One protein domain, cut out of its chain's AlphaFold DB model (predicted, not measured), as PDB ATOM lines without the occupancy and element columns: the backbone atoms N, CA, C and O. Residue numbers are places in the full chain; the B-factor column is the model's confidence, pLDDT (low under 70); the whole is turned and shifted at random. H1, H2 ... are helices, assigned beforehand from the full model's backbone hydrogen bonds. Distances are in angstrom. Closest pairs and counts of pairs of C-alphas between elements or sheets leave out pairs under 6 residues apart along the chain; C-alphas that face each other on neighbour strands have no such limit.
ATOM      1  N   TYR A  25     160.325 212.303 161.668       73.69
ATOM      2  CA  TYR A  25     161.092 211.331 160.895       73.69
ATOM      3  C   TYR A  25     161.115 211.609 159.382       73.69
ATOM      4  O   TYR A  25     162.161 211.507 158.742       73.69
ATOM      5  N   ALA A  26     159.978 212.012 158.814       83.19
ATOM      6  CA  ALA A  26     159.873 212.406 157.415       83.19
ATOM      7  C   ALA A  26     160.546 213.764 157.161       83.19
ATOM      8  O   ALA A  26     161.149 213.949 156.107       83.19
ATOM      9  N   ASN A  27     160.550 214.676 158.140       85.19
ATOM     10  CA  ASN A  27     161.323 215.920 158.055       85.19
ATOM     11  C   ASN A  27     162.838 215.670 158.094       85.19
ATOM     12  O   ASN A  27     163.565 216.195 157.252       85.19
ATOM     13  N   VAL A  28     163.325 214.822 159.006       88.38
ATOM     14  CA  VAL A  28     164.740 214.406 159.047       88.38
ATOM     15  C   VAL A  28     165.150 213.794 157.709       88.38
ATOM     16  O   VAL A  28     166.175 214.174 157.145       88.38
ATOM     17  N   GLN A  29     164.317 212.907 157.156       90.31
ATOM     18  CA  GLN A  29     164.554 212.339 155.835       90.31
ATOM     19  C   GLN A  29     164.590 213.423 154.746       90.31
ATOM     20  O   GLN A  29     165.552 213.482 153.985       90.31
ATOM     21  N   LYS A  30     163.584 214.304 154.696       92.56
ATOM     22  CA  LYS A  30     163.449 215.384 153.705       92.56
ATOM     23  C   LYS A  30     164.679 216.289 153.653       92.56
ATOM     24  O   LYS A  30     165.151 216.595 152.563       92.56
ATOM     25  N   TYR A  31     165.201 216.710 154.805       94.06
ATOM     26  CA  TYR A  31     166.309 217.668 154.860       94.06
ATOM     27  C   TYR A  31     167.695 217.035 154.696       94.06
ATOM     28  O   TYR A  31     168.625 217.735 154.302       94.06
ATOM     29  N   LEU A  32     167.852 215.734 154.970       95.38
ATOM     30  CA  LEU A  32     169.157 215.061 154.903       95.38
ATOM     31  C   LEU A  32     169.321 214.122 153.706       95.38
ATOM     32  O   LEU A  32     170.433 213.659 153.467       95.38
ATOM     33  N   ILE A  33     168.264 213.847 152.936       95.00
ATOM     34  CA  ILE A  33     168.333 212.933 151.785       95.00
ATOM     35  C   ILE A  33     169.435 213.325 150.794       95.00
ATOM     36  O   ILE A  33     170.184 212.451 150.371       95.00
ATOM     37  N   ASP A  34     169.586 214.621 150.502       94.75
ATOM     38  CA  ASP A  34     170.618 215.141 149.596       94.75
ATOM     39  C   ASP A  34     172.034 214.914 150.155       94.75
ATOM     40  O   ASP A  34     172.936 214.490 149.435       94.75
ATOM     41  N   TYR A  35     172.228 215.081 151.469       96.50
ATOM     42  CA  TYR A  35     173.510 214.765 152.109       96.50
ATOM     43  C   TYR A  35     173.853 213.282 151.941       96.50
ATOM     44  O   TYR A  35     174.980 212.931 151.583       96.50
ATOM     45  N   VAL A  36     172.870 212.402 152.164       94.06
ATOM     46  CA  VAL A  36     173.065 210.952 152.044       94.06
ATOM     47  C   VAL A  36     173.428 210.561 150.615       94.06
ATOM     48  O   VAL A  36     174.331 209.754 150.420       94.06
ATOM     49  N   THR A  37     172.750 211.128 149.619       94.06
ATOM     50  CA  THR A  37     172.982 210.783 148.210       94.06
ATOM     51  C   THR A  37     174.257 211.387 147.638       94.06
ATOM     52  O   THR A  37     174.835 210.799 146.731       94.06
ATOM     53  N   THR A  38     174.690 212.544 148.142       95.44
ATOM     54  CA  THR A  38     175.765 213.325 147.517       95.44
ATOM     55  C   THR A  38     177.098 213.188 148.256       95.44
ATOM     56  O   THR A  38     178.142 213.125 147.615       95.44
ATOM     57  N   VAL A  39     177.089 213.116 149.593       96.38
ATOM     58  CA  VAL A  39     178.310 213.225 150.417       96.38
ATOM     59  C   VAL A  39     178.706 211.896 151.054       96.38
ATOM     60  O   VAL A  39     179.892 211.603 151.202       96.38
ATOM     61  N   LEU A  40     177.734 211.062 151.428       93.62
ATOM     62  CA  LEU A  40     177.999 209.895 152.268       93.62
ATOM     63  C   LEU A  40     178.901 208.848 151.600       93.62
ATOM     64  O   LEU A  40     179.884 208.416 152.199       93.62
ATOM     65  N   GLU A  41     178.585 208.448 150.367       92.75
ATOM     66  CA  GLU A  41     179.389 207.472 149.621       92.75
ATOM     67  C   GLU A  41     180.837 207.967 149.413       92.75
ATOM     68  O   GLU A  41     181.760 207.216 149.740       92.75
ATOM     69  N   PRO A  42     181.091 209.215 148.953       94.81
ATOM     70  CA  PRO A  42     182.435 209.797 148.962       94.81
ATOM     71  C   PRO A  42     183.146 209.734 150.322       94.81
ATOM     72  O   PRO A  42     184.288 209.286 150.376       94.81
ATOM     73  N   VAL A  43     182.484 210.103 151.428       94.94
ATOM     74  CA  VAL A  43     183.095 210.040 152.771       94.94
ATOM     75  C   VAL A  43     183.565 208.623 153.095       94.94
ATOM     76  O   VAL A  43     184.704 208.440 153.524       94.94
ATOM     77  N   PHE A  44     182.730 207.607 152.873       92.81
ATOM     78  CA  PHE A  44     183.112 206.217 153.123       92.81
ATOM     79  C   PHE A  44     184.266 205.767 152.226       92.81
ATOM     80  O   PHE A  44     185.270 205.270 152.734       92.81
ATOM     81  N   ARG A  45     184.173 206.012 150.918       92.25
ATOM     82  CA  ARG A  45     185.202 205.653 149.930       92.25
ATOM     83  C   ARG A  45     186.581 206.209 150.291       92.25
ATOM     84  O   ARG A  45     187.578 205.493 150.225       92.25
ATOM     85  N   GLU A  46     186.628 207.475 150.692       93.25
ATOM     86  CA  GLU A  46     187.876 208.193 150.937       93.25
ATOM     87  C   GLU A  46     188.459 207.931 152.334       93.25
ATOM     88  O   GLU A  46     189.666 208.065 152.529       93.25
ATOM     89  N   THR A  47     187.631 207.550 153.319       93.44
ATOM     90  CA  THR A  47     188.043 207.536 154.739       93.44
ATOM     91  C   THR A  47     187.862 206.208 155.475       93.44
ATOM     92  O   THR A  47     188.350 206.078 156.594       93.44
ATOM     93  N   ALA A  48     187.247 205.192 154.860       91.44
ATOM     94  CA  ALA A  48     187.016 203.873 155.466       91.44
ATOM     95  C   ALA A  48     188.282 203.201 156.035       91.44
ATOM     96  O   ALA A  48     188.217 202.426 156.983       91.44
ATOM     97  N   HIS A  49     189.449 203.513 155.479       91.00
ATOM     98  CA  HIS A  49     190.730 202.935 155.878       91.00
ATOM     99  C   HIS A  49     191.510 203.797 156.888       91.00
ATOM    100  O   HIS A  49     192.707 203.558 157.083       91.00
ATOM    101  N   LEU A  50     190.872 204.814 157.479       90.50
ATOM    102  CA  LEU A  50     191.489 205.787 158.379       90.50
ATOM    103  C   LEU A  50     190.938 205.678 159.806       90.50
ATOM    104  O   LEU A  50     189.741 205.493 160.034       90.50
ATOM    105  N   ASP A  51     191.829 205.877 160.776       86.56
ATOM    106  CA  ASP A  51     191.480 206.032 162.184       86.56
ATOM    107  C   ASP A  51     191.141 207.506 162.482       86.56
ATOM    108  O   ASP A  51     191.919 208.411 162.188       86.56
ATOM    109  N   SER A  52     190.016 207.773 163.145       79.50
ATOM    110  CA  SER A  52     189.704 209.123 163.655       79.50
ATOM    111  C   SER A  52     190.504 209.492 164.914       79.50
ATOM    112  O   SER A  52     190.727 210.677 165.195       79.50
ATOM    113  N   LYS A  53     190.907 208.490 165.718       71.81
ATOM    114  CA  LYS A  53     191.649 208.649 166.982       71.81
ATOM    115  C   LYS A  53     192.597 207.474 167.229       71.81
ATOM    116  O   LYS A  53     192.203 206.321 167.162       71.81
ATOM    117  N   TYR A  54     193.821 207.765 167.668       55.44
ATOM    118  CA  TYR A  54     194.879 206.755 167.840       55.44
ATOM    119  C   TYR A  54     194.802 205.894 169.116       55.44
ATOM    120  O   TYR A  54     195.654 205.038 169.302       55.44
ATOM    121  N   LYS A  55     193.847 206.113 170.036       57.94
ATOM    122  CA  LYS A  55     193.748 205.327 171.297       57.94
ATOM    123  C   LYS A  55     192.734 204.179 171.248       57.94
ATOM    124  O   LYS A  55     192.766 203.302 172.103       57.94
ATOM    125  N   ARG A  56     191.817 204.209 170.286       66.56
ATOM    126  CA  ARG A  56     190.803 203.184 170.014       66.56
ATOM    127  C   ARG A  56     190.546 203.296 168.523       66.56
ATOM    128  O   ARG A  56     190.326 204.429 168.107       66.56
ATOM    129  N   ALA A  57     190.606 202.211 167.755       80.81
ATOM    130  CA  ALA A  57     190.493 202.281 166.298       80.81
ATOM    131  C   ALA A  57     189.080 202.682 165.880       80.81
ATOM    132  O   ALA A  57     188.252 201.841 165.574       80.81
ATOM    133  N   LEU A  58     188.747 203.957 166.020       86.94
ATOM    134  CA  LEU A  58     187.419 204.506 165.811       86.94
ATOM    135  C   LEU A  58     187.350 204.944 164.357       86.94
ATOM    136  O   LEU A  58     188.194 205.727 163.911       86.94
ATOM    137  N   SER A  59     186.375 204.419 163.630       90.38
ATOM    138  CA  SER A  59     186.291 204.593 162.184       90.38
ATOM    139  C   SER A  59     186.059 206.057 161.819       90.38
ATOM    140  O   SER A  59     185.160 206.696 162.367       90.38
ATOM    141  N   PHE A  60     186.868 206.613 160.910       92.88
ATOM    142  CA  PHE A  60     186.714 208.011 160.495       92.88
ATOM    143  C   PHE A  60     185.363 208.259 159.817       92.88
ATOM    144  O   PHE A  60     184.657 209.202 160.181       92.88
ATOM    145  N   SER A  61     184.960 207.385 158.892       92.62
ATOM    146  CA  SER A  61     183.665 207.494 158.218       92.62
ATOM    147  C   SER A  61     182.507 207.368 159.210       92.62
ATOM    148  O   SER A  61     181.590 208.191 159.189       92.62
ATOM    149  N   ALA A  62     182.553 206.406 160.138       92.25
ATOM    150  CA  ALA A  62     181.509 206.244 161.151       92.25
ATOM    151  C   ALA A  62     181.440 207.430 162.127       92.25
ATOM    152  O   ALA A  62     180.346 207.848 162.509       92.25
ATOM    153  N   HIS A  63     182.592 207.992 162.503       93.56
ATOM    154  CA  HIS A  63     182.694 209.174 163.361       93.56
ATOM    155  C   HIS A  63     182.019 210.383 162.724       93.56
ATOM    156  O   HIS A  63     181.086 210.942 163.295       93.56
ATOM    157  N   VAL A  64     182.450 210.746 161.512       94.50
ATOM    158  CA  VAL A  64     181.917 211.902 160.784       94.50
ATOM    159  C   VAL A  64     180.421 211.746 160.551       94.50
ATOM    160  O   VAL A  64     179.651 212.672 160.792       94.50
ATOM    161  N   THR A  65     179.982 210.564 160.132       94.19
ATOM    162  CA  THR A  65     178.566 210.324 159.837       94.19
ATOM    163  C   THR A  65     177.713 210.364 161.094       94.19
ATOM    164  O   THR A  65     176.708 211.071 161.118       94.19
ATOM    165  N   THR A  66     178.150 209.723 162.179       95.00
ATOM    166  CA  THR A  66     177.466 209.819 163.475       95.00
ATOM    167  C   THR A  66     177.397 211.266 163.958       95.00
ATOM    168  O   THR A  66     176.340 211.685 164.431       95.00
ATOM    169  N   ALA A  67     178.463 212.057 163.792       95.31
ATOM    170  CA  ALA A  67     178.477 213.467 164.171       95.31
ATOM    171  C   ALA A  67     177.461 214.289 163.363       95.31
ATOM    172  O   ALA A  67     176.646 215.001 163.954       95.31
ATOM    173  N   VAL A  68     177.468 214.153 162.029       96.88
ATOM    174  CA  VAL A  68     176.564 214.886 161.126       96.88
ATOM    175  C   VAL A  68     175.110 214.524 161.403       96.88
ATOM    176  O   VAL A  68     174.296 215.416 161.636       96.88
ATOM    177  N   PHE A  69     174.772 213.230 161.418       95.81
ATOM    178  CA  PHE A  69     173.392 212.793 161.630       95.81
ATOM    179  C   PHE A  69     172.889 213.164 163.021       95.81
ATOM    180  O   PHE A  69     171.738 213.572 163.151       95.81
ATOM    181  N   THR A  70     173.737 213.094 164.048       95.44
ATOM    182  CA  THR A  70     173.356 213.515 165.399       95.44
ATOM    183  C   THR A  70     173.093 215.018 165.450       95.44
ATOM    184  O   THR A  70     171.997 215.426 165.828       95.44
ATOM    185  N   GLY A  71     174.058 215.844 165.031       95.69
ATOM    186  CA  GLY A  71     173.930 217.302 165.080       95.69
ATOM    187  C   GLY A  71     172.752 217.812 164.247       95.69
ATOM    188  O   GLY A  71     171.938 218.596 164.733       95.69
ATOM    189  N   ALA A  72     172.602 217.312 163.019       96.00
ATOM    190  CA  ALA A  72     171.532 217.746 162.131       96.00
ATOM    191  C   ALA A  72     170.145 217.250 162.567       96.00
ATOM    192  O   ALA A  72     169.180 218.010 162.488       96.00
ATOM    193  N   THR A  73     170.030 216.023 163.088       95.00
ATOM    194  CA  THR A  73     168.748 215.526 163.620       95.00
ATOM    195  C   THR A  73     168.320 216.315 164.851       95.00
ATOM    196  O   THR A  73     167.150 216.665 164.957       95.00
ATOM    197  N   LEU A  74     169.251 216.648 165.752       95.06
ATOM    198  CA  LEU A  74     168.959 217.482 166.922       95.06
ATOM    199  C   LEU A  74     168.525 218.896 166.519       95.06
ATOM    200  O   LEU A  74     167.570 219.410 167.089       95.06
ATOM    201  N   TYR A  75     169.169 219.493 165.510       95.44
ATOM    202  CA  TYR A  75     168.757 220.788 164.960       95.44
ATOM    203  C   TYR A  75     167.336 220.745 164.388       95.44
ATOM    204  O   TYR A  75     166.503 221.577 164.734       95.44
ATOM    205  N   ILE A  76     167.043 219.763 163.529       94.00
ATOM    206  CA  ILE A  76     165.721 219.605 162.906       94.00
ATOM    207  C   ILE A  76     164.652 219.355 163.974       94.00
ATOM    208  O   ILE A  76     163.592 219.976 163.934       94.00
ATOM    209  N   TYR A  77     164.941 218.476 164.938       92.38
ATOM    210  CA  TYR A  77     164.044 218.174 166.048       92.38
ATOM    211  C   TYR A  77     163.718 219.427 166.860       92.38
ATOM    212  O   TYR A  77     162.545 219.733 167.039       92.38
ATOM    213  N   ASP A  78     164.741 220.176 167.278       91.81
ATOM    214  CA  ASP A  78     164.588 221.377 168.098       91.81
ATOM    215  C   ASP A  78     163.756 222.462 167.396       91.81
ATOM    216  O   ASP A  78     162.845 223.044 167.990       91.81
ATOM    217  N   ARG A  79     163.992 222.685 166.095       91.88
ATOM    218  CA  ARG A  79     163.194 223.631 165.296       91.88
ATOM    219  C   ARG A  79     161.731 223.212 165.205       91.88
ATOM    220  O   ARG A  79     160.859 224.061 165.353       91.88
ATOM    221  N   ILE A  80     161.449 221.920 165.026       88.88
ATOM    222  CA  ILE A  80     160.067 221.424 164.986       88.88
ATOM    223  C   ILE A  80     159.407 221.552 166.360       88.88
ATOM    224  O   ILE A  80     158.300 222.080 166.445       88.88
ATOM    225  N   SER A  81     160.083 221.143 167.439       85.00
ATOM    226  CA  SER A  81     159.521 221.221 168.796       85.00
ATOM    227  C   SER A  81     159.278 222.652 169.270       85.00
ATOM    228  O   SER A  81     158.394 222.887 170.086       85.00
ATOM    229  N   THR A  82     160.036 223.622 168.754       85.88
ATOM    230  CA  THR A  82     159.877 225.049 169.082       85.88
ATOM    231  C   THR A  82     159.043 225.824 168.058       85.88
ATOM    232  O   THR A  82     158.948 227.047 168.163       85.88
ATOM    233  N   ALA A  83     158.436 225.138 167.079       85.06
ATOM    234  CA  ALA A  83     157.667 225.733 165.979       85.06
ATOM    235  C   ALA A  83     158.436 226.825 165.201       85.06
ATOM    236  O   ALA A  83     157.879 227.834 164.772       85.06
ATOM    237  N   GLN A  84     159.743 226.630 165.029       86.56
ATOM    238  CA  GLN A  84     160.624 227.518 164.278       86.56
ATOM    239  C   GLN A  84     160.857 226.991 162.860       86.56
ATOM    240  O   GLN A  84     160.964 225.788 162.624       86.56
ATOM    241  N   ASN A  85     161.011 227.906 161.903       86.81
ATOM    242  CA  ASN A  85     161.257 227.542 160.511       86.81
ATOM    243  C   ASN A  85     162.634 226.887 160.329       86.81
ATOM    244  O   ASN A  85     163.658 227.410 160.777       86.81
ATOM    245  N   ILE A  86     162.660 225.770 159.600       90.62
ATOM    246  CA  ILE A  86     163.889 225.117 159.144       90.62
ATOM    247  C   ILE A  86     164.241 225.683 157.771       90.62
ATOM    248  O   ILE A  86     163.451 225.577 156.836       90.62
ATOM    249  N   THR A  87     165.438 226.251 157.623       91.62
ATOM    250  CA  THR A  87     165.957 226.624 156.302       91.62
ATOM    251  C   THR A  87     166.876 225.526 155.775       91.62
ATOM    252  O   THR A  87     167.716 224.996 156.507       91.62
ATOM    253  N   LEU A  88     166.734 225.179 154.492       93.50
ATOM    254  CA  LEU A  88     167.601 224.185 153.853       93.50
ATOM    255  C   LEU A  88     169.070 224.633 153.864       93.50
ATOM    256  O   LEU A  88     169.958 223.808 154.059       93.50
ATOM    257  N   HIS A  89     169.315 225.937 153.707       95.25
ATOM    258  CA  HIS A  89     170.650 226.524 153.787       95.25
ATOM    259  C   HIS A  89     171.314 226.232 155.141       95.25
ATOM    260  O   HIS A  89     172.425 225.708 155.159       95.25
ATOM    261  N   ASP A  90     170.627 226.483 156.267       95.50
ATOM    262  CA  ASP A  90     171.174 226.219 157.607       95.50
ATOM    263  C   ASP A  90     171.552 224.739 157.785       95.50
ATOM    264  O   ASP A  90     172.616 224.433 158.319       95.50
ATOM    265  N   VAL A  91     170.703 223.810 157.319       96.38
ATOM    266  CA  VAL A  91     170.978 222.364 157.408       96.38
ATOM    267  C   VAL A  91     172.186 221.983 156.551       96.38
ATOM    268  O   VAL A  91     173.063 221.253 157.011       96.38
ATOM    269  N   LYS A  92     172.277 222.495 155.317       97.50
ATOM    270  CA  LYS A  92     173.413 222.217 154.427       97.50
ATOM    271  C   LYS A  92     174.727 222.782 154.956       97.50
ATOM    272  O   LYS A  92     175.739 222.079 154.909       97.50
ATOM    273  N   LEU A  93     174.711 223.999 155.496       97.00
ATOM    274  CA  LEU A  93     175.871 224.612 156.138       97.00
ATOM    275  C   LEU A  93     176.300 223.811 157.375       97.00
ATOM    276  O   LEU A  93     177.481 223.494 157.517       97.00
ATOM    277  N   LEU A  94     175.340 223.410 158.220       97.12
ATOM    278  CA  LEU A  94     175.583 222.577 159.399       97.12
ATOM    279  C   LEU A  94     176.243 221.245 159.024       97.12
ATOM    280  O   LEU A  94     177.281 220.896 159.582       97.12
ATOM    281  N   CYS A  95     175.669 220.514 158.063       97.88
ATOM    282  CA  CYS A  95     176.233 219.255 157.582       97.88
ATOM    283  C   CYS A  95     177.644 219.458 157.018       97.88
ATOM    284  O   CYS A  95     178.545 218.737 157.419       97.88
ATOM    285  N   THR A  96     177.850 220.465 156.162       97.62
ATOM    286  CA  THR A  96     179.163 220.792 155.574       97.62
ATOM    287  C   THR A  96     180.217 221.051 156.653       97.62
ATOM    288  O   THR A  96     181.302 220.474 156.605       97.62
ATOM    289  N   ALA A  97     179.897 221.879 157.652       96.12
ATOM    290  CA  ALA A  97     180.821 222.198 158.734       96.12
ATOM    291  C   ALA A  97     181.141 220.966 159.598       96.12
ATOM    292  O   ALA A  97     182.309 220.688 159.864       96.12
ATOM    293  N   ILE A  98     180.131 220.171 159.979       96.19
ATOM    294  CA  ILE A  98     180.375 218.944 160.747       96.19
ATOM    295  C   ILE A  98     181.160 217.927 159.911       96.19
ATOM    296  O   ILE A  98     182.041 217.275 160.450       96.19
ATOM    297  N   THR A  99     180.943 217.792 158.602       97.25
ATOM    298  CA  THR A  99     181.752 216.880 157.771       97.25
ATOM    299  C   THR A  99     183.246 217.228 157.814       97.25
ATOM    300  O   THR A  99     184.089 216.333 157.780       97.25
ATOM    301  N   LEU A 100     183.582 218.514 157.952       95.19
ATOM    302  CA  LEU A 100     184.953 219.030 157.937       95.19
ATOM    303  C   LEU A 100     185.594 219.203 159.324       95.19
ATOM    304  O   LEU A 100     186.756 219.598 159.400       95.19
ATOM    305  N   HIS A 101     184.895 218.886 160.417       91.88
ATOM    306  CA  HIS A 101     185.377 219.157 161.781       91.88
ATOM    307  C   HIS A 101     186.720 218.494 162.151       91.88
ATOM    308  O   HIS A 101     187.415 218.968 163.044       91.88
ATOM    309  N   ASP A 102     187.096 217.409 161.473       90.31
ATOM    310  CA  ASP A 102     188.339 216.654 161.690       90.31
ATOM    311  C   ASP A 102     189.196 216.604 160.400       90.31
ATOM    312  O   ASP A 102     189.960 215.660 160.164       90.31
ATOM    313  N   ILE A 103     189.064 217.613 159.523       91.56
ATOM    314  CA  ILE A 103     189.684 217.595 158.191       91.56
ATOM    315  C   ILE A 103     191.218 217.592 158.226       91.56
ATOM    316  O   ILE A 103     191.847 216.981 157.362       91.56
ATOM    317  N   ASN A 104     191.839 218.198 159.240       90.06
ATOM    318  CA  ASN A 104     193.289 218.139 159.438       90.06
ATOM    319  C   ASN A 104     193.816 216.704 159.545       90.06
ATOM    320  O   ASN A 104     194.850 216.395 158.956       90.06
ATOM    321  N   LYS A 105     193.097 215.813 160.234       88.56
ATOM    322  CA  LYS A 105     193.489 214.404 160.367       88.56
ATOM    323  C   LYS A 105     193.422 213.692 159.027       88.56
ATOM    324  O   LYS A 105     194.395 213.057 158.635       88.56
ATOM    325  N   TYR A 106     192.308 213.854 158.308       91.44
ATOM    326  CA  TYR A 106     192.156 213.308 156.959       91.44
ATOM    327  C   TYR A 106     193.288 213.783 156.044       91.44
ATOM    328  O   TYR A 106     193.937 212.973 155.383       91.44
ATOM    329  N   TRP A 107     193.570 215.087 156.039       91.50
ATOM    330  CA  TRP A 107     194.582 215.662 155.161       91.50
ATOM    331  C   TRP A 107     195.993 215.184 155.505       91.50
ATOM    332  O   TRP A 107     196.760 214.839 154.608       91.50
ATOM    333  N   ASN A 108     196.342 215.120 156.791       89.75
ATOM    334  CA  ASN A 108     197.652 214.644 157.235       89.75
ATOM    335  C   ASN A 108     197.867 213.165 156.880       89.75
ATOM    336  O   ASN A 108     198.916 212.822 156.341       89.75
ATOM    337  N   GLU A 109     196.869 212.306 157.104       86.88
ATOM    338  CA  GLU A 109     196.959 210.870 156.796       86.88
ATOM    339  C   GLU A 109     197.006 210.584 155.285       86.88
ATOM    340  O   GLU A 109     197.699 209.668 154.840       86.88
ATOM    341  N   THR A 110     196.297 211.371 154.470       87.56
ATOM    342  CA  THR A 110     196.246 211.162 153.011       87.56
ATOM    343  C   THR A 110     197.426 211.777 152.266       87.56
ATOM    344  O   THR A 110     197.895 211.198 151.286       87.56
ATOM    345  N   THR A 111     197.926 212.931 152.716       87.19
ATOM    346  CA  THR A 111     198.980 213.682 152.009       87.19
ATOM    347  C   THR A 111     200.356 213.600 152.670       87.19
ATOM    348  O   THR A 111     201.339 214.019 152.064       87.19
ATOM    349  N   GLY A 112     200.452 213.096 153.905       84.19
ATOM    350  CA  GLY A 112     201.678 213.161 154.709       84.19
ATOM    351  C   GLY A 112     202.000 214.565 155.238       84.19
ATOM    352  O   GLY A 112     203.123 214.815 155.674       84.19
ATOM    353  N   SER A 113     201.038 215.495 155.176       88.50
ATOM    354  CA  SER A 113     201.160 216.842 155.749       88.50
ATOM    355  C   SER A 113     201.164 216.816 157.284       88.50
ATOM    356  O   SER A 113     200.885 215.795 157.909       88.50
ATOM    357  N   ASN A 114     201.455 217.963 157.905       86.50
ATOM    358  CA  ASN A 114     201.473 218.113 159.361       86.50
ATOM    359  C   ASN A 114     200.725 219.376 159.823       86.50
ATOM    360  O   ASN A 114     201.300 220.277 160.434       86.50
ATOM    361  N   TYR A 115     199.437 219.473 159.490       84.56
ATOM    362  CA  TYR A 115     198.564 220.533 159.994       84.56
ATOM    363  C   TYR A 115     198.146 220.246 161.439       84.56
ATOM    364  O   TYR A 115     197.527 219.219 161.722       84.56
ATOM    365  N   ALA A 116     198.433 221.180 162.349       82.94
ATOM    366  CA  ALA A 116     198.051 221.067 163.759       82.94
ATOM    367  C   ALA A 116     196.548 221.310 164.020       82.94
ATOM    368  O   ALA A 116     196.040 220.892 165.057       82.94
ATOM    369  N   GLY A 117     195.828 221.943 163.086       83.62
ATOM    370  CA  GLY A 117     194.415 222.301 163.234       83.62
ATOM    371  C   GLY A 117     193.728 222.594 161.898       83.62
ATOM    372  O   GLY A 117     194.351 222.506 160.836       83.62
ATOM    373  N   ASN A 118     192.441 222.938 161.959       87.31
ATOM    374  CA  ASN A 118     191.590 223.193 160.792       87.31
ATOM    375  C   ASN A 118     191.665 224.664 160.336       87.31
ATOM    376  O   ASN A 118     190.699 225.418 160.438       87.31
ATOM    377  N   TYR A 119     192.837 225.097 159.874       88.00
ATOM    378  CA  TYR A 119     193.057 226.478 159.422       88.00
ATOM    379  C   TYR A 119     192.252 226.818 158.162       88.00
ATOM    380  O   TYR A 119     191.952 225.928 157.359       88.00
ATOM    381  N   TYR A 120     191.964 228.106 157.947       89.00
ATOM    382  CA  TYR A 120     191.218 228.564 156.769       89.00
ATOM    383  C   TYR A 120     191.865 228.084 155.461       89.00
ATOM    384  O   TYR A 120     191.188 227.580 154.564       89.00
ATOM    385  N   GLU A 121     193.199 228.156 155.365       89.62
ATOM    386  CA  GLU A 121     193.937 227.674 154.192       89.62
ATOM    387  C   GLU A 121     193.732 226.181 153.924       89.62
ATOM    388  O   GLU A 121     193.655 225.771 152.766       89.62
ATOM    389  N   LEU A 122     193.654 225.361 154.973       91.38
ATOM    390  CA  LEU A 122     193.433 223.926 154.830       91.38
ATOM    391  C   LEU A 122     192.018 223.646 154.314       91.38
ATOM    392  O   LEU A 122     191.850 222.840 153.406       91.38
ATOM    393  N   ILE A 123     191.012 224.336 154.855       92.94
ATOM    394  CA  ILE A 123     189.616 224.207 154.414       92.94
ATOM    395  C   ILE A 123     189.482 224.667 152.959       92.94
ATOM    396  O   ILE A 123     188.848 224.002 152.141       92.94
ATOM    397  N   LYS A 124     190.155 225.760 152.593       93.44
ATOM    398  CA  LYS A 124     190.220 226.225 151.208       93.44
ATOM    399  C   LYS A 124     190.874 225.191 150.285       93.44
ATOM    400  O   LYS A 124     190.294 224.880 149.250       93.44
ATOM    401  N   LYS A 125     192.023 224.619 150.673       92.75
ATOM    402  CA  LYS A 125     192.700 223.535 149.929       92.75
ATOM    403  C   LYS A 125     191.817 222.298 149.794       92.75
ATOM    404  O   LYS A 125     191.784 221.687 148.730       92.75
ATOM    405  N   TYR A 126     191.057 221.952 150.833       94.50
ATOM    406  CA  TYR A 126     190.060 220.892 150.747       94.50
ATOM    407  C   TYR A 126     189.043 221.185 149.642       94.50
ATOM    408  O   TYR A 126     188.824 220.340 148.782       94.50
ATOM    409  N   PHE A 127     188.480 222.394 149.596       95.62
ATOM    410  CA  PHE A 127     187.583 222.799 148.516       95.62
ATOM    411  C   PHE A 127     188.301 223.006 147.174       95.62
ATOM    412  O   PHE A 127     187.659 223.372 146.202       95.62
ATOM    413  N   GLU A 128     189.599 222.774 147.021       92.31
ATOM    414  CA  GLU A 128     190.212 222.708 145.689       92.31
ATOM    415  C   GLU A 128     190.016 221.306 145.100       92.31
ATOM    416  O   GLU A 128     189.511 221.195 143.979       92.31
ATOM    417  N   SER A 129     190.269 220.255 145.887       91.44
ATOM    418  CA  SER A 129     190.106 218.849 145.481       91.44
ATOM    419  C   SER A 129     188.698 218.275 145.698       91.44
ATOM    420  O   SER A 129     188.283 217.417 144.929       91.44
ATOM    421  N   ASP A 130     187.961 218.771 146.693       95.06
ATOM    422  CA  ASP A 130     186.604 218.369 147.101       95.06
ATOM    423  C   ASP A 130     186.351 216.844 147.153       95.06
ATOM    424  O   ASP A 130     185.411 216.342 146.529       95.06
ATOM    425  N   PRO A 131     187.161 216.073 147.901       95.25
ATOM    426  CA  PRO A 131     187.079 214.614 147.890       95.25
ATOM    427  C   PRO A 131     185.746 214.073 148.433       95.25
ATOM    428  O   PRO A 131     185.380 212.950 148.102       95.25
ATOM    429  N   PHE A 132     184.989 214.848 149.228       96.44
ATOM    430  CA  PHE A 132     183.674 214.419 149.735       96.44
ATOM    431  C   PHE A 132     182.483 215.010 148.965       96.44
ATOM    432  O   PHE A 132     181.347 214.841 149.398       96.44
ATOM    433  N   SER A 133     182.710 215.669 147.823       96.75
ATOM    434  CA  SER A 133     181.645 216.259 146.986       96.75
ATOM    435  C   SER A 133     180.809 217.352 147.680       96.75
ATOM    436  O   SER A 133     179.634 217.562 147.359       96.75
ATOM    437  N   LEU A 134     181.405 218.095 148.618       97.25
ATOM    438  CA  LEU A 134     180.744 219.180 149.344       97.25
ATOM    439  C   LEU A 134     180.461 220.403 148.460       97.25
ATOM    440  O   LEU A 134     179.505 221.121 148.741       97.25
ATOM    441  N   LYS A 135     181.197 220.628 147.359       95.94
ATOM    442  CA  LYS A 135     180.874 221.708 146.402       95.94
ATOM    443  C   LYS A 135     179.532 221.495 145.719       95.94
ATOM    444  O   LYS A 135     178.841 222.461 145.409       95.94
ATOM    445  N   ILE A 136     179.222 220.235 145.414       95.50
ATOM    446  CA  ILE A 136     177.984 219.843 144.738       95.50
ATOM    447  C   ILE A 136     176.835 219.915 145.740       95.50
ATOM    448  O   ILE A 136     175.786 220.478 145.438       95.50
ATOM    449  N   TYR A 137     177.061 219.404 146.951       97.31
ATOM    450  CA  TYR A 137     176.073 219.432 148.022       97.31
ATOM    451  C   TYR A 137     175.720 220.861 148.471       97.31
ATOM    452  O   TYR A 137     174.539 221.199 148.606       97.31
ATOM    453  N   PHE A 138     176.727 221.718 148.664       96.94
ATOM    454  CA  PHE A 138     176.576 223.097 149.124       96.94
ATOM    455  C   PHE A 138     177.225 224.080 148.144       96.94
ATOM    456  O   PHE A 138     178.347 224.543 148.330       96.94
ATOM    457  N   THR A 139     176.498 224.421 147.081       95.00
ATOM    458  CA  THR A 139     176.976 225.273 145.975       95.00
ATOM    459  C   THR A 139     177.387 226.689 146.400       95.00
ATOM    460  O   THR A 139     178.219 227.313 145.740       95.00
ATOM    461  N   GLU A 140     176.856 227.179 147.520       94.25
ATOM    462  CA  GLU A 140     177.137 228.500 148.096       94.25
ATOM    463  C   GLU A 140     178.452 228.554 148.900       94.25
ATOM    464  O   GLU A 140     178.840 229.628 149.362       94.25
ATOM    465  N   TRP A 141     179.190 227.438 149.010       94.00
ATOM    466  CA  TRP A 141     180.404 227.316 149.834       94.00
ATOM    467  C   TRP A 141     181.442 228.425 149.619       94.00
ATOM    468  O   TRP A 141     182.140 228.784 150.560       94.00
ATOM    469  N   LYS A 142     181.567 228.981 148.404       93.44
ATOM    470  CA  LYS A 142     182.525 230.065 148.116       93.44
ATOM    471  C   LYS A 142     182.187 231.344 148.871       93.44
ATOM    472  O   LYS A 142     183.092 232.006 149.368       93.44
ATOM    473  N   ASN A 143     180.900 231.682 148.920       92.69
ATOM    474  CA  ASN A 143     180.407 232.881 149.592       92.69
ATOM    475  C   ASN A 143     180.371 232.682 151.112       92.69
ATOM    476  O   ASN A 143     180.482 233.647 151.854       92.69
ATOM    477  N   GLU A 144     180.255 231.429 151.554       93.44
ATOM    478  CA  GLU A 144     180.117 231.040 152.958       93.44
ATOM    479  C   GLU A 144     181.413 230.433 153.538       93.44
ATOM    480  O   GLU A 144     181.399 229.834 154.610       93.44
ATOM    481  N   LEU A 145     182.559 230.560 152.855       92.00
ATOM    482  CA  LEU A 145     183.816 229.912 153.264       92.00
ATOM    483  C   LEU A 145     184.321 230.412 154.627       92.00
ATOM    484  O   LEU A 145     184.888 229.635 155.397       92.00
ATOM    485  N   GLU A 146     184.111 231.693 154.933       89.81
ATOM    486  CA  GLU A 146     184.438 232.277 156.239       89.81
ATOM    487  C   GLU A 146     183.568 231.681 157.352       89.81
ATOM    488  O   GLU A 146     184.095 231.271 158.384       89.81
ATOM    489  N   GLU A 147     182.262 231.539 157.113       91.50
ATOM    490  CA  GLU A 147     181.317 230.929 158.056       91.50
ATOM    491  C   GLU A 147     181.606 229.434 158.246       91.50
ATOM    492  O   GLU A 147     181.655 228.956 159.377       91.50
ATOM    493  N   ILE A 148     181.887 228.694 157.164       93.44
ATOM    494  CA  ILE A 148     182.321 227.290 157.238       93.44
ATOM    495  C   ILE A 148     183.587 227.185 158.091       93.44
ATOM    496  O   ILE A 148     183.652 226.350 158.990       93.44
ATOM    497  N   SER A 149     184.580 228.040 157.839       90.88
ATOM    498  CA  SER A 149     185.847 228.017 158.573       90.88
ATOM    499  C   SER A 149     185.654 228.334 160.050       90.88
ATOM    500  O   SER A 149     186.203 227.632 160.897       90.88
ATOM    501  N   PHE A 150     184.823 229.327 160.364       90.50
ATOM    502  CA  PHE A 150     184.453 229.645 161.734       90.50
ATOM    503  C   PHE A 150     183.805 228.445 162.435       90.50
ATOM    504  O   PHE A 150     184.263 228.026 163.499       90.50
ATOM    505  N   LEU A 151     182.776 227.849 161.827       91.31
ATOM    506  CA  LEU A 151     182.039 226.730 162.411       91.31
ATOM    507  C   LEU A 151     182.926 225.488 162.612       91.31
ATOM    508  O   LEU A 151     182.831 224.843 163.654       91.31
ATOM    509  N   VAL A 152     183.803 225.180 161.650       91.38
ATOM    510  CA  VAL A 152     184.754 224.052 161.708       91.38
ATOM    511  C   VAL A 152     185.816 224.253 162.792       91.38
ATOM    512  O   VAL A 152     186.181 223.301 163.484       91.38
ATOM    513  N   GLN A 153     186.329 225.472 162.957       87.75
ATOM    514  CA  GLN A 153     187.326 225.772 163.989       87.75
ATOM    515  C   GLN A 153     186.714 225.650 165.392       87.75
ATOM    516  O   GLN A 153     187.241 224.917 166.226       87.75
ATOM    517  N   HIS A 154     185.499 226.168 165.580       85.56
ATOM    518  CA  HIS A 154     184.805 226.180 166.872       85.56
ATOM    519  C   HIS A 154     184.048 224.876 167.192       85.56
ATOM    520  O   HIS A 154     183.127 224.874 168.016       85.56
ATOM    521  N   THR A 155     184.403 223.754 166.563       82.12
ATOM    522  CA  THR A 155     183.737 222.460 166.797       82.12
ATOM    523  C   THR A 155     184.077 221.860 168.171       82.12
ATOM    524  O   THR A 155     183.279 221.120 168.742       82.12
ATOM    525  N   GLN A 156     185.246 222.182 168.740       71.44
ATOM    526  CA  GLN A 156     185.705 221.634 170.024       71.44
ATOM    527  C   GLN A 156     185.270 222.504 171.225       71.44
ATOM    528  O   GLN A 156     185.148 223.721 171.136       71.44
ATOM    529  N   GLU A 157     185.017 221.877 172.385       56.34
ATOM    530  CA  GLU A 157     184.610 222.581 173.623       56.34
ATOM    531  C   GLU A 157     185.765 223.343 174.299       56.34
ATOM    532  O   GLU A 157     185.521 224.340 174.975       56.34
ATOM    533  N   TYR A 158     187.006 222.867 174.143       53.47
ATOM    534  CA  TYR A 158     188.189 223.481 174.746       53.47
ATOM    535  C   TYR A 158     188.918 224.347 173.719       53.47
ATOM    536  O   TYR A 158     189.638 223.838 172.861       53.47
ATOM    537  N   ASP A 159     188.732 225.652 173.886       46.12
ATOM    538  CA  ASP A 159     189.248 226.796 173.120       46.12
ATOM    539  C   ASP A 159     190.784 226.947 173.260       46.12
ATOM    540  O   ASP A 159     191.299 227.965 173.722       46.12
ATOM    541  N   SER A 160     191.534 225.870 173.000       43.53
ATOM    542  CA  SER A 160     192.992 225.801 173.210       43.53
ATOM    543  C   SER A 160     193.817 226.033 171.944       43.53
ATOM    544  O   SER A 160     195.035 226.193 172.036       43.53
ATOM    545  N   ALA A 161     193.178 226.080 170.774       43.75
ATOM    546  CA  ALA A 161     193.843 226.392 169.518       43.75
ATOM    547  C   ALA A 161     193.740 227.895 169.227       43.75
ATOM    548  O   ALA A 161     192.725 228.537 169.471       43.75
ATOM    549  N   GLN A 162     194.824 228.472 168.720       51.97
ATOM    550  CA  GLN A 162     194.850 229.827 168.182       51.97
ATOM    551  C   GLN A 162     193.963 229.875 166.929       51.97
ATOM    552  O   GLN A 162     194.430 229.596 165.828       51.97
ATOM    553  N   GLU A 163     192.672 230.151 167.096       63.28
ATOM    554  CA  GLU A 163     191.724 230.192 165.982       63.28
ATOM    555  C   GLU A 163     191.761 231.564 165.300       63.28
ATOM    556  O   GLU A 163     191.513 232.599 165.923       63.28
ATOM    557  N   GLU A 164     192.051 231.571 163.996       66.44
ATOM    558  CA  GLU A 164     192.066 232.770 163.140       66.44
ATOM    559  C   GLU A 164     190.727 233.525 163.187       66.44
ATOM    560  O   GLU A 164     190.677 234.740 163.006       66.44
ATOM    561  N   THR A 165     189.638 232.808 163.475       64.94
ATOM    562  CA  THR A 165     188.267 233.323 163.456       64.94
ATOM    563  C   THR A 165     187.697 233.643 164.845       64.94
ATOM    564  O   THR A 165     186.532 234.031 164.944       64.94
ATOM    565  N   ARG A 166     188.497 233.573 165.923       59.19
ATOM    566  CA  ARG A 166     188.043 233.736 167.324       59.19
ATOM    567  C   ARG A 166     187.283 235.040 167.616       59.19
ATOM    568  O   ARG A 166     186.422 235.082 168.488       59.19
ATOM    569  N   PHE A 167     187.613 236.120 166.906       63.09
ATOM    570  CA  PHE A 167     186.976 237.437 167.070       63.09
ATOM    571  C   PHE A 167     185.918 237.748 166.001       63.09
ATOM    572  O   PHE A 167     185.406 238.869 165.950       63.09
ATOM    573  N   SER A 168     185.595 236.786 165.136       68.19
ATOM    574  CA  SER A 168     184.552 236.961 164.127       68.19
ATOM    575  C   SER A 168     183.158 236.967 164.771       68.19
ATOM    576  O   SER A 168     182.922 236.360 165.818       68.19
ATOM    577  N   ARG A 169     182.223 237.710 164.166       70.94
ATOM    578  CA  ARG A 169     180.802 237.720 164.546       70.94
ATOM    579  C   ARG A 169     180.020 236.958 163.474       70.94
ATOM    580  O   ARG A 169     179.527 237.603 162.550       70.94
ATOM    581  N   PRO A 170     179.948 235.622 163.565       78.75
ATOM    582  CA  PRO A 170     179.370 234.786 162.519       78.75
ATOM    583  C   PRO A 170     177.874 235.057 162.357       78.75
ATOM    584  O   PRO A 170     177.136 235.196 163.341       78.75
ATOM    585  N   LYS A 171     177.398 235.044 161.116       84.50
ATOM    586  CA  LYS A 171     175.969 235.109 160.799       84.50
ATOM    587  C   LYS A 171     175.229 233.867 161.304       84.50
ATOM    588  O   LYS A 171     174.077 233.966 161.734       84.50
ATOM    589  N   TYR A 172     175.891 232.708 161.309       88.81
ATOM    590  CA  TYR A 172     175.277 231.419 161.643       88.81
ATOM    591  C   TYR A 172     175.728 230.847 162.993       88.81
ATOM    592  O   TYR A 172     175.630 229.641 163.227       88.81
ATOM    593  N   GLY A 173     176.131 231.703 163.942       84.25
ATOM    594  CA  GLY A 173     176.524 231.284 165.299       84.25
ATOM    595  C   GLY A 173     175.469 230.441 166.040       84.25
ATOM    596  O   GLY A 173     175.816 229.621 166.886       84.25
ATOM    597  N   LYS A 174     174.186 230.557 165.660       89.75
ATOM    598  CA  LYS A 174     173.079 229.709 166.146       89.75
ATOM    599  C   LYS A 174     173.269 228.205 165.879       89.75
ATOM    600  O   LYS A 174     172.599 227.403 166.519       89.75
ATOM    601  N   LEU A 175     174.132 227.819 164.932       93.94
ATOM    602  CA  LEU A 175     174.400 226.421 164.569       93.94
ATOM    603  C   LEU A 175     175.467 225.764 165.458       93.94
ATOM    604  O   LEU A 175     175.495 224.539 165.572       93.94
ATOM    605  N   LEU A 176     176.306 226.560 166.132       90.88
ATOM    606  CA  LEU A 176     177.427 226.073 166.944       90.88
ATOM    607  C   LEU A 176     177.052 224.996 167.975       90.88
ATOM    608  O   LEU A 176     177.800 224.018 168.071       90.88
ATOM    609  N   PRO A 177     175.940 225.106 168.739       91.88
ATOM    610  CA  PRO A 177     175.595 224.084 169.726       91.88
ATOM    611  C   PRO A 177     175.447 222.691 169.103       91.88
ATOM    612  O   PRO A 177     175.927 221.710 169.671       91.88
ATOM    613  N   TYR A 178     174.860 222.608 167.904       94.75
ATOM    614  CA  TYR A 178     174.586 221.346 167.213       94.75
ATOM    615  C   TYR A 178     175.845 220.724 166.593       94.75
ATOM    616  O   TYR A 178     175.974 219.500 166.557       94.75
ATOM    617  N   ILE A 179     176.804 221.549 166.159       92.50
ATOM    618  CA  ILE A 179     178.110 221.072 165.678       92.50
ATOM    619  C   ILE A 179     178.909 220.480 166.841       92.50
ATOM    620  O   ILE A 179     179.375 219.341 166.762       92.50
ATOM    621  N   LYS A 180     178.999 221.222 167.952       92.00
ATOM    622  CA  LYS A 180     179.728 220.802 169.155       92.00
ATOM    623  C   LYS A 180     179.174 219.503 169.731       92.00
ATOM    624  O   LYS A 180     179.937 218.584 170.026       92.00
ATOM    625  N   ILE A 181     177.850 219.401 169.877       92.31
ATOM    626  CA  ILE A 181     177.228 218.183 170.414       92.31
ATOM    627  C   ILE A 181     177.377 216.996 169.454       92.31
ATOM    628  O   ILE A 181     177.608 215.880 169.919       92.31
ATOM    629  N   GLY A 182     177.326 217.230 168.136       93.56
ATOM    630  CA  GLY A 182     177.548 216.210 167.109       93.56
ATOM    631  C   GLY A 182     178.922 215.546 167.230       93.56
ATOM    632  O   GLY A 182     178.994 214.334 167.455       93.56
ATOM    633  N   ASP A 183     180.010 216.325 167.164       91.88
ATOM    634  CA  ASP A 183     181.375 215.794 167.345       91.88
ATOM    635  C   ASP A 183     181.551 215.161 168.731       91.88
ATOM    636  O   ASP A 183     182.119 214.071 168.873       91.88
ATOM    637  N   LYS A 184     181.011 215.795 169.780       90.12
ATOM    638  CA  LYS A 184     181.144 215.271 171.140       90.12
ATOM    639  C   LYS A 184     180.531 213.883 171.282       90.12
ATOM    640  O   LYS A 184     181.159 213.010 171.884       90.12
ATOM    641  N   ILE A 185     179.334 213.677 170.741       91.69
ATOM    642  CA  ILE A 185     178.635 212.392 170.792       91.69
ATOM    643  C   ILE A 185     179.380 211.338 169.976       91.69
ATOM    644  O   ILE A 185     179.658 210.263 170.508       91.69
ATOM    645  N   ALA A 186     179.791 211.652 168.746       90.69
ATOM    646  CA  ALA A 186     180.586 210.733 167.929       90.69
ATOM    647  C   ALA A 186     181.915 210.357 168.615       90.69
ATOM    648  O   ALA A 186     182.346 209.203 168.619       90.69
ATOM    649  N   SER A 187     182.513 211.309 169.330       88.38
ATOM    650  CA  SER A 187     183.715 211.115 170.136       88.38
ATOM    651  C   SER A 187     183.523 210.206 171.360       88.38
ATOM    652  O   SER A 187     184.525 209.714 171.897       88.38
ATOM    653  N   LEU A 188     182.288 209.996 171.832       88.62
ATOM    654  CA  LEU A 188     181.960 209.094 172.943       88.62
ATOM    655  C   LEU A 188     181.849 207.632 172.500       88.62
ATOM    656  O   LEU A 188     181.966 206.755 173.354       88.62
ATOM    657  N   SER A 189     181.788 207.339 171.194       83.69
ATOM    658  CA  SER A 189     181.825 205.969 170.646       83.69
ATOM    659  C   SER A 189     183.082 205.181 171.051       83.69
ATOM    660  O   SER A 189     183.153 203.955 170.932       83.69
ATOM    661  N   LYS A 190     184.090 205.867 171.603       77.38
ATOM    662  CA  LYS A 190     185.271 205.259 172.224       77.38
ATOM    663  C   LYS A 190     185.028 204.630 173.610       77.38
ATOM    664  O   LYS A 190     185.947 204.028 174.154       77.38
ATOM    665  N   MET A 191     183.844 204.775 174.194       80.31
ATOM    666  CA  MET A 191     183.468 204.124 175.454       80.31
ATOM    667  C   MET A 191     182.784 202.778 175.186       80.31
ATOM    668  O   MET A 191     182.261 202.545 174.101       80.31
TER     669      MET A 191
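Overview. This is residues 25 to 191 of the 834 residues of an uncharacterized protein of Methanosarcina mazei (UniProt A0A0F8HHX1). Helices H1 and H2 lie side by side as a long pair, and the shorter H3, whose centre is the nearest of the nine to the mean of the C-alphas, packs on both, completing an up-and-down bundle of three. H9 crosses H2 and H3, H8 packs on H3, H5 on H8 and H6 on H1, while H4 lies toward one end of the longest axis. The printed part has 167 residues with nine named helices, H1 to H9 in chain order, and no named strand: all helix. It is compact, with a radius of gyration of the C-alphas of 15.0 A and spans of 46 by 33 by 32 A.

Along the chain. H1, residues 25 to 47, starts at C-alpha (161.092, 211.331, 160.895) and measures 27.9 A; it has a kink of 63 degrees near residue 34. H2 is residues 60 to 81, 31.4 A; H3 88 to 99, 16.4 A; H4 103 to 111; H5 120 to 129; H6 134 to 137; H7 139 to 142; H8 145 to 153. H9, residues 173 to 188, 24.1 A, ends at C-alpha (181.960, 209.094, 172.943).

Arrangement. H1 touches H2, a hairpin at a shallow tilt of 16 degrees, opposite ways; C-alphas 44 and 61 are closest, 5.3 A. H3, the hub, touches H2 at C-alphas 68 and 98, 5.6 A. H9 touches H2 at a steep tilt of 46 degrees, C-alphas 67 and 182 being 4.1 A apart. H7 and H3 are near each other. Every O i to N i+4 pair is within hydrogen-bond range in H2, H3, H4 and H8; H1 has 14 of 19, H5 5 of 6, H9 10 of 12.

Size, cuts and confidence. C-alphas 83 and 112 are farthest apart, 47.1 A. The printed part has no cut. Links H1 to H2 and H8 to H9 are long; pLDDT is under 70 at residues 54 to 56 and 157 to 168.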